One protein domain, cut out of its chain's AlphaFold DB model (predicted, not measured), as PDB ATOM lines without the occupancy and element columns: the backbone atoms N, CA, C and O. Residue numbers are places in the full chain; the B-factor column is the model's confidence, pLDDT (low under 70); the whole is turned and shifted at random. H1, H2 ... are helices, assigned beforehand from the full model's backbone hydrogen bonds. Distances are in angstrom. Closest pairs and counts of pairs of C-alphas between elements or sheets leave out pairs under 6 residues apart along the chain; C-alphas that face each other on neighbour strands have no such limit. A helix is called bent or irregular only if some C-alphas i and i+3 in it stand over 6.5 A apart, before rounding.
ATOM      1  N   ILE A   2      69.174 -89.584 -10.470       56.47
ATOM      2  CA  ILE A   2      70.108 -89.377  -9.340       56.47
ATOM      3  C   ILE A   2      71.049 -90.580  -9.100       56.47
ATOM      4  O   ILE A   2      72.260 -90.407  -8.965       56.47
ATOM      5  N   LYS A   3      70.530 -91.817  -9.147       57.00
ATOM      6  CA  LYS A   3      71.330 -93.054  -9.002       57.00
ATOM      7  C   LYS A   3      72.426 -93.192 -10.068       57.00
ATOM      8  O   LYS A   3      73.518 -93.655  -9.761       57.00
ATOM      9  N   ALA A   4      72.155 -92.747 -11.296       59.34
ATOM     10  CA  ALA A   4      73.115 -92.779 -12.397       59.34
ATOM     11  C   ALA A   4      74.167 -91.657 -12.308       59.34
ATOM     12  O   ALA A   4      75.237 -91.793 -12.889       59.34
ATOM     13  N   ALA A   5      73.885 -90.574 -11.572       57.84
ATOM     14  CA  ALA A   5      74.772 -89.418 -11.407       57.84
ATOM     15  C   ALA A   5      75.681 -89.495 -10.159       57.84
ATOM     16  O   ALA A   5      76.712 -88.817 -10.109       57.84
ATOM     17  N   LYS A   6      75.322 -90.339  -9.177       63.03
ATOM     18  CA  LYS A   6      76.095 -90.603  -7.946       63.03
ATOM     19  C   LYS A   6      77.522 -91.131  -8.175       63.03
ATOM     20  O   LYS A   6      78.414 -90.703  -7.444       63.03
ATOM     21  N   PRO A   7      77.796 -92.036  -9.136       69.56
ATOM     22  CA  PRO A   7      79.158 -92.494  -9.378       69.56
ATOM     23  C   PRO A   7      80.050 -91.327  -9.818       69.56
ATOM     24  O   PRO A   7      79.716 -90.605 -10.758       69.56
ATOM     25  N   ALA A   8      81.237 -91.185  -9.223       61.62
ATOM     26  CA  ALA A   8      82.205 -90.147  -9.602       61.62
ATOM     27  C   ALA A   8      82.622 -90.213 -11.091       61.62
ATOM     28  O   ALA A   8      83.033 -89.214 -11.682       61.62
ATOM     29  N   LYS A   9      82.478 -91.393 -11.714       63.22
ATOM     30  CA  LYS A   9      82.752 -91.645 -13.136       63.22
ATOM     31  C   LYS A   9      81.617 -91.218 -14.078       63.22
ATOM     32  O   LYS A   9      81.839 -91.178 -15.284       63.22
ATOM     33  N   ALA A  10      80.425 -90.908 -13.565       64.81
ATOM     34  CA  ALA A  10      79.295 -90.492 -14.389       64.81
ATOM     35  C   ALA A  10      79.546 -89.083 -14.941       64.81
ATOM     36  O   ALA A  10      79.451 -88.093 -14.221       64.81
ATOM     37  N   ARG A  11      79.927 -88.975 -16.209       72.81
ATOM     38  CA  ARG A  11      80.160 -87.694 -16.887       72.81
ATOM     39  C   ARG A  11      79.140 -87.513 -18.000       72.81
ATOM     40  O   ARG A  11      78.535 -88.487 -18.449       72.81
ATOM     41  N   LEU A  12      78.955 -86.267 -18.431       75.50
ATOM     42  CA  LEU A  12      78.197 -85.997 -19.645       75.50
ATOM     43  C   LEU A  12      78.814 -86.800 -20.797       75.50
ATOM     44  O   LEU A  12      80.030 -86.837 -20.959       75.50
ATOM     45  N   ASN A  13      77.964 -87.454 -21.581       82.25
ATOM     46  CA  ASN A  13      78.375 -88.050 -22.840       82.25
ATOM     47  C   ASN A  13      78.135 -87.023 -23.953       82.25
ATOM     48  O   ASN A  13      77.019 -86.900 -24.464       82.25
ATOM     49  N   ASP A  14      79.187 -86.289 -24.311       78.56
ATOM     50  CA  ASP A  14      79.132 -85.228 -25.320       78.56
ATOM     51  C   ASP A  14      78.677 -85.732 -26.692       78.56
ATOM     52  O   ASP A  14      77.945 -85.040 -27.397       78.56
ATOM     53  N   ALA A  15      79.059 -86.956 -27.067       77.94
ATOM     54  CA  ALA A  15      78.659 -87.550 -28.341       77.94
ATOM     55  C   ALA A  15      77.145 -87.799 -28.389       77.94
ATOM     56  O   ALA A  15      76.490 -87.467 -29.377       77.94
ATOM     57  N   ARG A  16      76.570 -88.310 -27.294       81.19
ATOM     58  CA  ARG A  16      75.122 -88.519 -27.171       81.19
ATOM     59  C   ARG A  16      74.356 -87.196 -27.166       81.19
ATOM     60  O   ARG A  16      73.305 -87.111 -27.793       81.19
ATOM     61  N   MET A  17      74.885 -86.171 -26.497       80.62
ATOM     62  CA  MET A  17      74.275 -84.839 -26.480       80.62
ATOM     63  C   MET A  17      74.270 -84.203 -27.874       80.62
ATOM     64  O   MET A  17      73.237 -83.728 -28.337       80.62
ATOM     65  N   LYS A  18      75.406 -84.248 -28.581       81.19
ATOM     66  CA  LYS A  18      75.504 -83.746 -29.958       81.19
ATOM     67  C   LYS A  18      74.562 -84.484 -30.905       81.19
ATOM     68  O   LYS A  18      73.939 -83.844 -31.742       81.19
ATOM     69  N   ALA A  19      74.434 -85.803 -30.760       84.94
ATOM     70  CA  ALA A  19      73.499 -86.594 -31.554       84.94
ATOM     71  C   ALA A  19      72.037 -86.196 -31.292       84.94
ATOM     72  O   ALA A  19      71.281 -86.028 -32.241       84.94
ATOM     73  N   PHE A  20      71.659 -85.985 -30.027       82.25
ATOM     74  CA  PHE A  20      70.309 -85.558 -29.645       82.25
ATOM     75  C   PHE A  20      69.950 -84.162 -30.179       82.25
ATOM     76  O   PHE A  20      68.828 -83.931 -30.613       82.25
ATOM     77  N   LEU A  21      70.912 -83.236 -30.181       85.31
ATOM     78  CA  LEU A  21      70.706 -81.857 -30.632       85.31
ATOM     79  C   LEU A  21      70.859 -81.668 -32.147       85.31
ATOM     80  O   LEU A  21      70.600 -80.576 -32.644       85.31
ATOM     81  N   LYS A  22      71.275 -82.703 -32.884       84.69
ATOM     82  CA  LYS A  22      71.636 -82.607 -34.306       84.69
ATOM     83  C   LYS A  22      70.502 -82.068 -35.181       84.69
ATOM     84  O   LYS A  22      70.765 -81.316 -36.113       84.69
ATOM     85  N   GLU A  23      69.267 -82.457 -34.881       84.31
ATOM     86  CA  GLU A  23      68.072 -82.093 -35.655       84.31
ATOM     87  C   GLU A  23      67.372 -80.838 -35.114       84.31
ATOM     88  O   GLU A  23      66.417 -80.348 -35.712       84.31
ATOM     89  N   ALA A  24      67.845 -80.287 -33.992       85.06
ATOM     90  CA  ALA A  24      67.250 -79.106 -33.388       85.06
ATOM     91  C   ALA A  24      67.711 -77.816 -34.099       85.06
ATOM     92  O   ALA A  24      68.875 -77.720 -34.495       85.06
ATOM     93  N   PRO A  25      66.851 -76.787 -34.198       92.06
ATOM     94  CA  PRO A  25      67.245 -75.432 -34.582       92.06
ATOM     95  C   PRO A  25      68.454 -74.912 -33.796       92.06
ATOM     96  O   PRO A  25      68.582 -75.167 -32.597       92.06
ATOM     97  N   THR A  26      69.322 -74.137 -34.452       84.50
ATOM     98  CA  THR A  26      70.592 -73.651 -33.882       84.50
ATOM     99  C   THR A  26      70.411 -72.906 -32.556       84.50
ATOM    100  O   THR A  26      71.203 -73.091 -31.633       84.50
ATOM    101  N   GLU A  27      69.342 -72.122 -32.421       82.38
ATOM    102  CA  GLU A  27      69.013 -71.400 -31.185       82.38
ATOM    103  C   GLU A  27      68.738 -72.357 -30.013       82.38
ATOM    104  O   GLU A  27      69.233 -72.153 -28.902       82.38
ATOM    105  N   PHE A  28      68.039 -73.468 -30.264       80.88
ATOM    106  CA  PHE A  28      67.795 -74.501 -29.256       80.88
ATOM    107  C   PHE A  28      69.041 -75.325 -28.946       80.88
ATOM    108  O   PHE A  28      69.235 -75.713 -27.794       80.88
ATOM    109  N   GLN A  29      69.926 -75.544 -29.923       82.06
ATOM    110  CA  GLN A  29      71.219 -76.180 -29.665       82.06
ATOM    111  C   GLN A  29      72.058 -75.344 -28.688       82.06
ATOM    112  O   GLN A  29      72.594 -75.880 -27.717       82.06
ATOM    113  N   GLN A  30      72.133 -74.027 -28.909       84.31
ATOM    114  CA  GLN A  30      72.869 -73.105 -28.041       84.31
ATOM    115  C   GLN A  30      72.250 -73.026 -26.641       84.31
ATOM    116  O   GLN A  30      72.968 -73.093 -25.637       84.31
ATOM    117  N   LEU A  31      70.918 -72.941 -26.558       84.88
ATOM    118  CA  LEU A  31      70.203 -72.918 -25.283       84.88
ATOM    119  C   LEU A  31      70.429 -74.209 -24.483       84.88
ATOM    120  O   LEU A  31      70.751 -74.149 -23.296       84.88
ATOM    121  N   ALA A  32      70.324 -75.371 -25.134       82.94
ATOM    122  CA  ALA A  32      70.522 -76.670 -24.498       82.94
ATOM    123  C   ALA A  32      71.964 -76.868 -24.008       82.94
ATOM    124  O   ALA A  32      72.178 -77.378 -22.907       82.94
ATOM    125  N   GLN A  33      72.957 -76.422 -24.783       84.56
ATOM    126  CA  GLN A  33      74.362 -76.454 -24.364       84.56
ATOM    127  C   GLN A  33      74.601 -75.577 -23.129       84.56
ATOM    128  O   GLN A  33      75.234 -76.028 -22.173       84.56
ATOM    129  N   ARG A  34      74.046 -74.359 -23.104       84.50
ATOM    130  CA  ARG A  34      74.160 -73.449 -21.954       84.50
ATOM    131  C   ARG A  34      73.458 -74.003 -20.709       84.50
ATOM    132  O   ARG A  34      74.018 -73.932 -19.616       84.50
ATOM    133  N   ALA A  35      72.271 -74.589 -20.867       82.25
ATOM    134  CA  ALA A  35      71.550 -75.234 -19.771       82.25
ATOM    135  C   ALA A  35      72.327 -76.433 -19.203       82.25
ATOM    136  O   ALA A  35      72.455 -76.566 -17.986       82.25
ATOM    137  N   MET A  36      72.909 -77.267 -20.070       82.56
ATOM    138  CA  MET A  36      73.713 -78.416 -19.644       82.56
ATOM    139  C   MET A  36      75.010 -77.995 -18.942       82.56
ATOM    140  O   MET A  36      75.382 -78.592 -17.934       82.56
ATOM    141  N   ALA A  37      75.680 -76.945 -19.428       83.81
ATOM    142  CA  ALA A  37      76.865 -76.398 -18.769       83.81
ATOM    143  C   ALA A  37      76.542 -75.916 -17.344       83.81
ATOM    144  O   ALA A  37      77.228 -76.300 -16.397       83.81
ATOM    145  N   ARG A  38      75.439 -75.168 -17.176       83.94
ATOM    146  CA  ARG A  38      74.942 -74.747 -15.855       83.94
ATOM    147  C   ARG A  38      74.660 -75.950 -14.948       83.94
ATOM    148  O   ARG A  38      75.051 -75.920 -13.784       83.94
ATOM    149  N   PHE A  39      74.008 -76.990 -15.470       81.25
ATOM    150  CA  PHE A  39      73.687 -78.197 -14.705       81.25
ATOM    151  C   PHE A  39      74.951 -78.901 -14.190       81.25
ATOM    152  O   PHE A  39      75.040 -79.270 -13.020       81.25
ATOM    153  N   ILE A  40      75.968 -79.057 -15.039       82.56
ATOM    154  CA  ILE A  40      77.235 -79.691 -14.643       82.56
ATOM    155  C   ILE A  40      77.956 -78.871 -13.571       82.56
ATOM    156  O   ILE A  40      78.517 -79.447 -12.641       82.56
ATOM    157  N   GLU A  41      77.946 -77.547 -13.698       82.25
ATOM    158  CA  GLU A  41      78.655 -76.650 -12.788       82.25
ATOM    159  C   GLU A  41      77.959 -76.519 -11.427       82.25
ATOM    160  O   GLU A  41      78.616 -76.602 -10.389       82.25
ATOM    161  N   LYS A  42      76.637 -76.319 -11.411       78.69
ATOM    162  CA  LYS A  42      75.899 -75.914 -10.200       78.69
ATOM    163  C   LYS A  42      75.100 -77.042  -9.562       78.69
ATOM    164  O   LYS A  42      75.026 -77.132  -8.338       78.69
ATOM    165  N   ASP A  43      74.513 -77.906 -10.379       75.38
ATOM    166  CA  ASP A  43      73.521 -78.880  -9.930       75.38
ATOM    167  C   ASP A  43      74.144 -80.250  -9.647       75.38
ATOM    168  O   ASP A  43      73.880 -80.872  -8.614       75.38
ATOM    169  N   LEU A  44      75.052 -80.699 -10.517       77.25
ATOM    170  CA  LEU A  44      75.731 -81.985 -10.381       77.25
ATOM    171  C   LEU A  44      76.520 -82.126  -9.062       77.25
ATOM    172  O   LEU A  44      76.448 -83.204  -8.461       77.25
ATOM    173  N   PRO A  45      77.235 -81.100  -8.550       79.25
ATOM    174  CA  PRO A  45      77.896 -81.191  -7.248       79.25
ATOM    175  C   PRO A  45      76.910 -81.353  -6.085       79.25
ATOM    176  O   PRO A  45      77.174 -82.137  -5.174       79.25
ATOM    177  N   ARG A  46      75.749 -80.679  -6.134       72.88
ATOM    178  CA  ARG A  46      74.694 -80.800  -5.110       72.88
ATOM    179  C   ARG A  46      74.104 -82.208  -5.106       72.88
ATOM    180  O   ARG A  46      74.034 -82.824  -4.049       72.88
ATOM    181  N   ILE A  47      73.805 -82.757  -6.286       71.81
ATOM    182  CA  ILE A  47      73.295 -84.131  -6.458       71.81
ATOM    183  C   ILE A  47      74.291 -85.185  -5.939       71.81
ATOM    184  O   ILE A  47      73.886 -86.242  -5.453       71.81
ATOM    185  N   ARG A  48      75.598 -84.917  -6.044       73.06
ATOM    186  CA  ARG A  48      76.666 -85.814  -5.569       73.06
ATOM    187  C   ARG A  48      76.988 -85.679  -4.088       73.06
ATOM    188  O   ARG A  48      77.671 -86.552  -3.553       73.06
ATOM    189  N   SER A  49      76.532 -84.614  -3.434       74.38
ATOM    190  CA  SER A  49      76.762 -84.429  -2.006       74.38
ATOM    191  C   SER A  49      76.120 -85.566  -1.212       74.38
ATOM    192  O   SER A  49      74.940 -85.870  -1.386       74.38
ATOM    193  N   ALA A  50      76.878 -86.166  -0.292       62.31
ATOM    194  CA  ALA A  50      76.377 -87.223   0.588       62.31
ATOM    195  C   ALA A  50      75.223 -86.749   1.497       62.31
ATOM    196  O   ALA A  50      74.430 -87.567   1.951       62.31
ATOM    197  N   SER A  51      75.104 -85.436   1.729       62.59
ATOM    198  CA  SER A  51      74.030 -84.817   2.519       62.59
ATOM    199  C   SER A  51      72.759 -84.493   1.719       62.59
ATOM    200  O   SER A  51      71.771 -84.030   2.303       62.59
ATOM    201  N   SER A  52      72.776 -84.712   0.398       61.56
ATOM    202  CA  SER A  52      71.645 -84.440  -0.487       61.56
ATOM    203  C   SER A  52      70.756 -85.674  -0.602       61.56
ATOM    204  O   SER A  52      71.099 -86.661  -1.256       61.56
ATOM    205  N   THR A  53      69.592 -85.616   0.038       62.53
ATOM    206  CA  THR A  53      68.514 -86.591  -0.158       62.53
ATOM    207  C   THR A  53      67.695 -86.228  -1.399       62.53
ATOM    208  O   THR A  53      67.756 -85.094  -1.879       62.53
ATOM    209  N   ALA A  54      66.949 -87.195  -1.943       60.84
ATOM    210  CA  ALA A  54      66.038 -86.939  -3.060       60.84
ATOM    211  C   ALA A  54      64.980 -85.889  -2.673       60.84
ATOM    212  O   ALA A  54      64.760 -84.954  -3.436       60.84
ATOM    213  N   ASP A  55      64.462 -85.952  -1.445       59.41
ATOM    214  CA  ASP A  55      63.463 -84.998  -0.948       59.41
ATOM    215  C   ASP A  55      63.987 -83.567  -0.864       59.41
ATOM    216  O   ASP A  55      63.295 -82.629  -1.239       59.41
ATOM    217  N   LYS A  56      65.249 -83.372  -0.460       64.44
ATOM    218  CA  LYS A  56      65.861 -82.033  -0.449       64.44
ATOM    219  C   LYS A  56      66.007 -81.441  -1.849       64.44
ATOM    220  O   LYS A  56      65.997 -80.223  -1.986       64.44
ATOM    221  N   LEU A  57      66.169 -82.284  -2.869       63.81
ATOM    222  CA  LEU A  57      66.297 -81.845  -4.259       63.81
ATOM    223  C   LEU A  57      64.935 -81.550  -4.896       63.81
ATOM    224  O   LEU A  57      64.841 -80.611  -5.684       63.81
ATOM    225  N   LEU A  58      63.916 -82.339  -4.542       60.72
ATOM    226  CA  LEU A  58      62.566 -82.274  -5.105       60.72
ATOM    227  C   LEU A  58      61.664 -81.255  -4.396       60.72
ATOM    228  O   LEU A  58      60.887 -80.580  -5.060       60.72
ATOM    229  N   TYR A  59      61.796 -81.114  -3.076       59.25
ATOM    230  CA  TYR A  59      60.899 -80.311  -2.234       59.25
ATOM    231  C   TYR A  59      61.609 -79.183  -1.463       59.25
ATOM    232  O   TYR A  59      60.957 -78.410  -0.770       59.25
ATOM    233  N   GLY A  60      62.940 -79.069  -1.566       61.50
ATOM    234  CA  GLY A  60      63.712 -77.962  -0.981       61.50
ATOM    235  C   GLY A  60      63.812 -76.733  -1.897       61.50
ATOM    236  O   GLY A  60      63.174 -76.670  -2.942       61.50
ATOM    237  N   GLU A  61      64.694 -75.782  -1.566       55.66
ATOM    238  CA  GLU A  61      64.946 -74.536  -2.335       55.66
ATOM    239  C   GLU A  61      65.369 -74.745  -3.811       55.66
ATOM    240  O   GLU A  61      65.515 -73.788  -4.565       55.66
ATOM    241  N   SER A  62      65.616 -75.986  -4.240       52.81
ATOM    242  CA  SER A  62      65.925 -76.351  -5.630       52.81
ATOM    243  C   SER A  62      64.726 -76.859  -6.442       52.81
ATOM    244  O   SER A  62      64.914 -77.176  -7.620       52.81
ATOM    245  N   SER A  63      63.528 -76.948  -5.850       52.28
ATOM    246  CA  SER A  63      62.330 -77.520  -6.488       52.28
ATOM    247  C   SER A  63      61.944 -76.803  -7.789       52.28
ATOM    248  O   SER A  63      61.560 -77.450  -8.758       52.28
TER     249      SER A  63
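This is residues 2 to 63 of the 204 residues of an uncharacterized protein of Thiobacillus sp. SCN 63-1177 (UniProt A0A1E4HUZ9). The printed part makes a loose, open loop: H1, the link after it and H2 run along one side, and the long helix H3 comes back along the other to H1. H4 is near that same end of H3. The 62 printed residues, with four named helices H1 to H4 and no named strand, are all helix in class, loose with a radius of gyration of the C-alphas of 13.7 A, and span 38 by 26 by 15 A.

H1, residues 2 to 5, touches residues 44 to 48 alone of H3, residues 26 to 48; the closest C-alphas, of Ile 2 and Ile 47, are 6.8 A apart. H2, residues 14 to 21, is close to H3 but not clearly touching, C-alphas Leu 21 and Gln 29 being closest at 5.8 A, at a steep tilt of 45 degrees, opposite ways. H4, residues 54 to 58, is also close to H3 but not clearly touching, with closest C-alphas Ile 47 and Leu 57 at 7.7 A. O i to N i+4 pairs are within hydrogen-bond range throughout H2 and H4 and in 16 of 19 in H3; H1 is too short for one.

H1 begins at C-alpha 2 (70.108, -89.377, -9.340). From first to last C-alpha, H2 measures 10.5 A and H3 31.4 A. H3 is only just irregular, C-alphas 41 and 44 being 6.54 A apart, with a kink of 39 degrees near residue 42. H4 ends at C-alpha 58 (62.566, -82.274, -5.105).

The C-alphas farthest apart, of Pro 25 and Ser 51, are 38.9 A apart. The printed part has no cut and no long link. Residues 2 to 10 and 50 to 63 have pLDDT under 70.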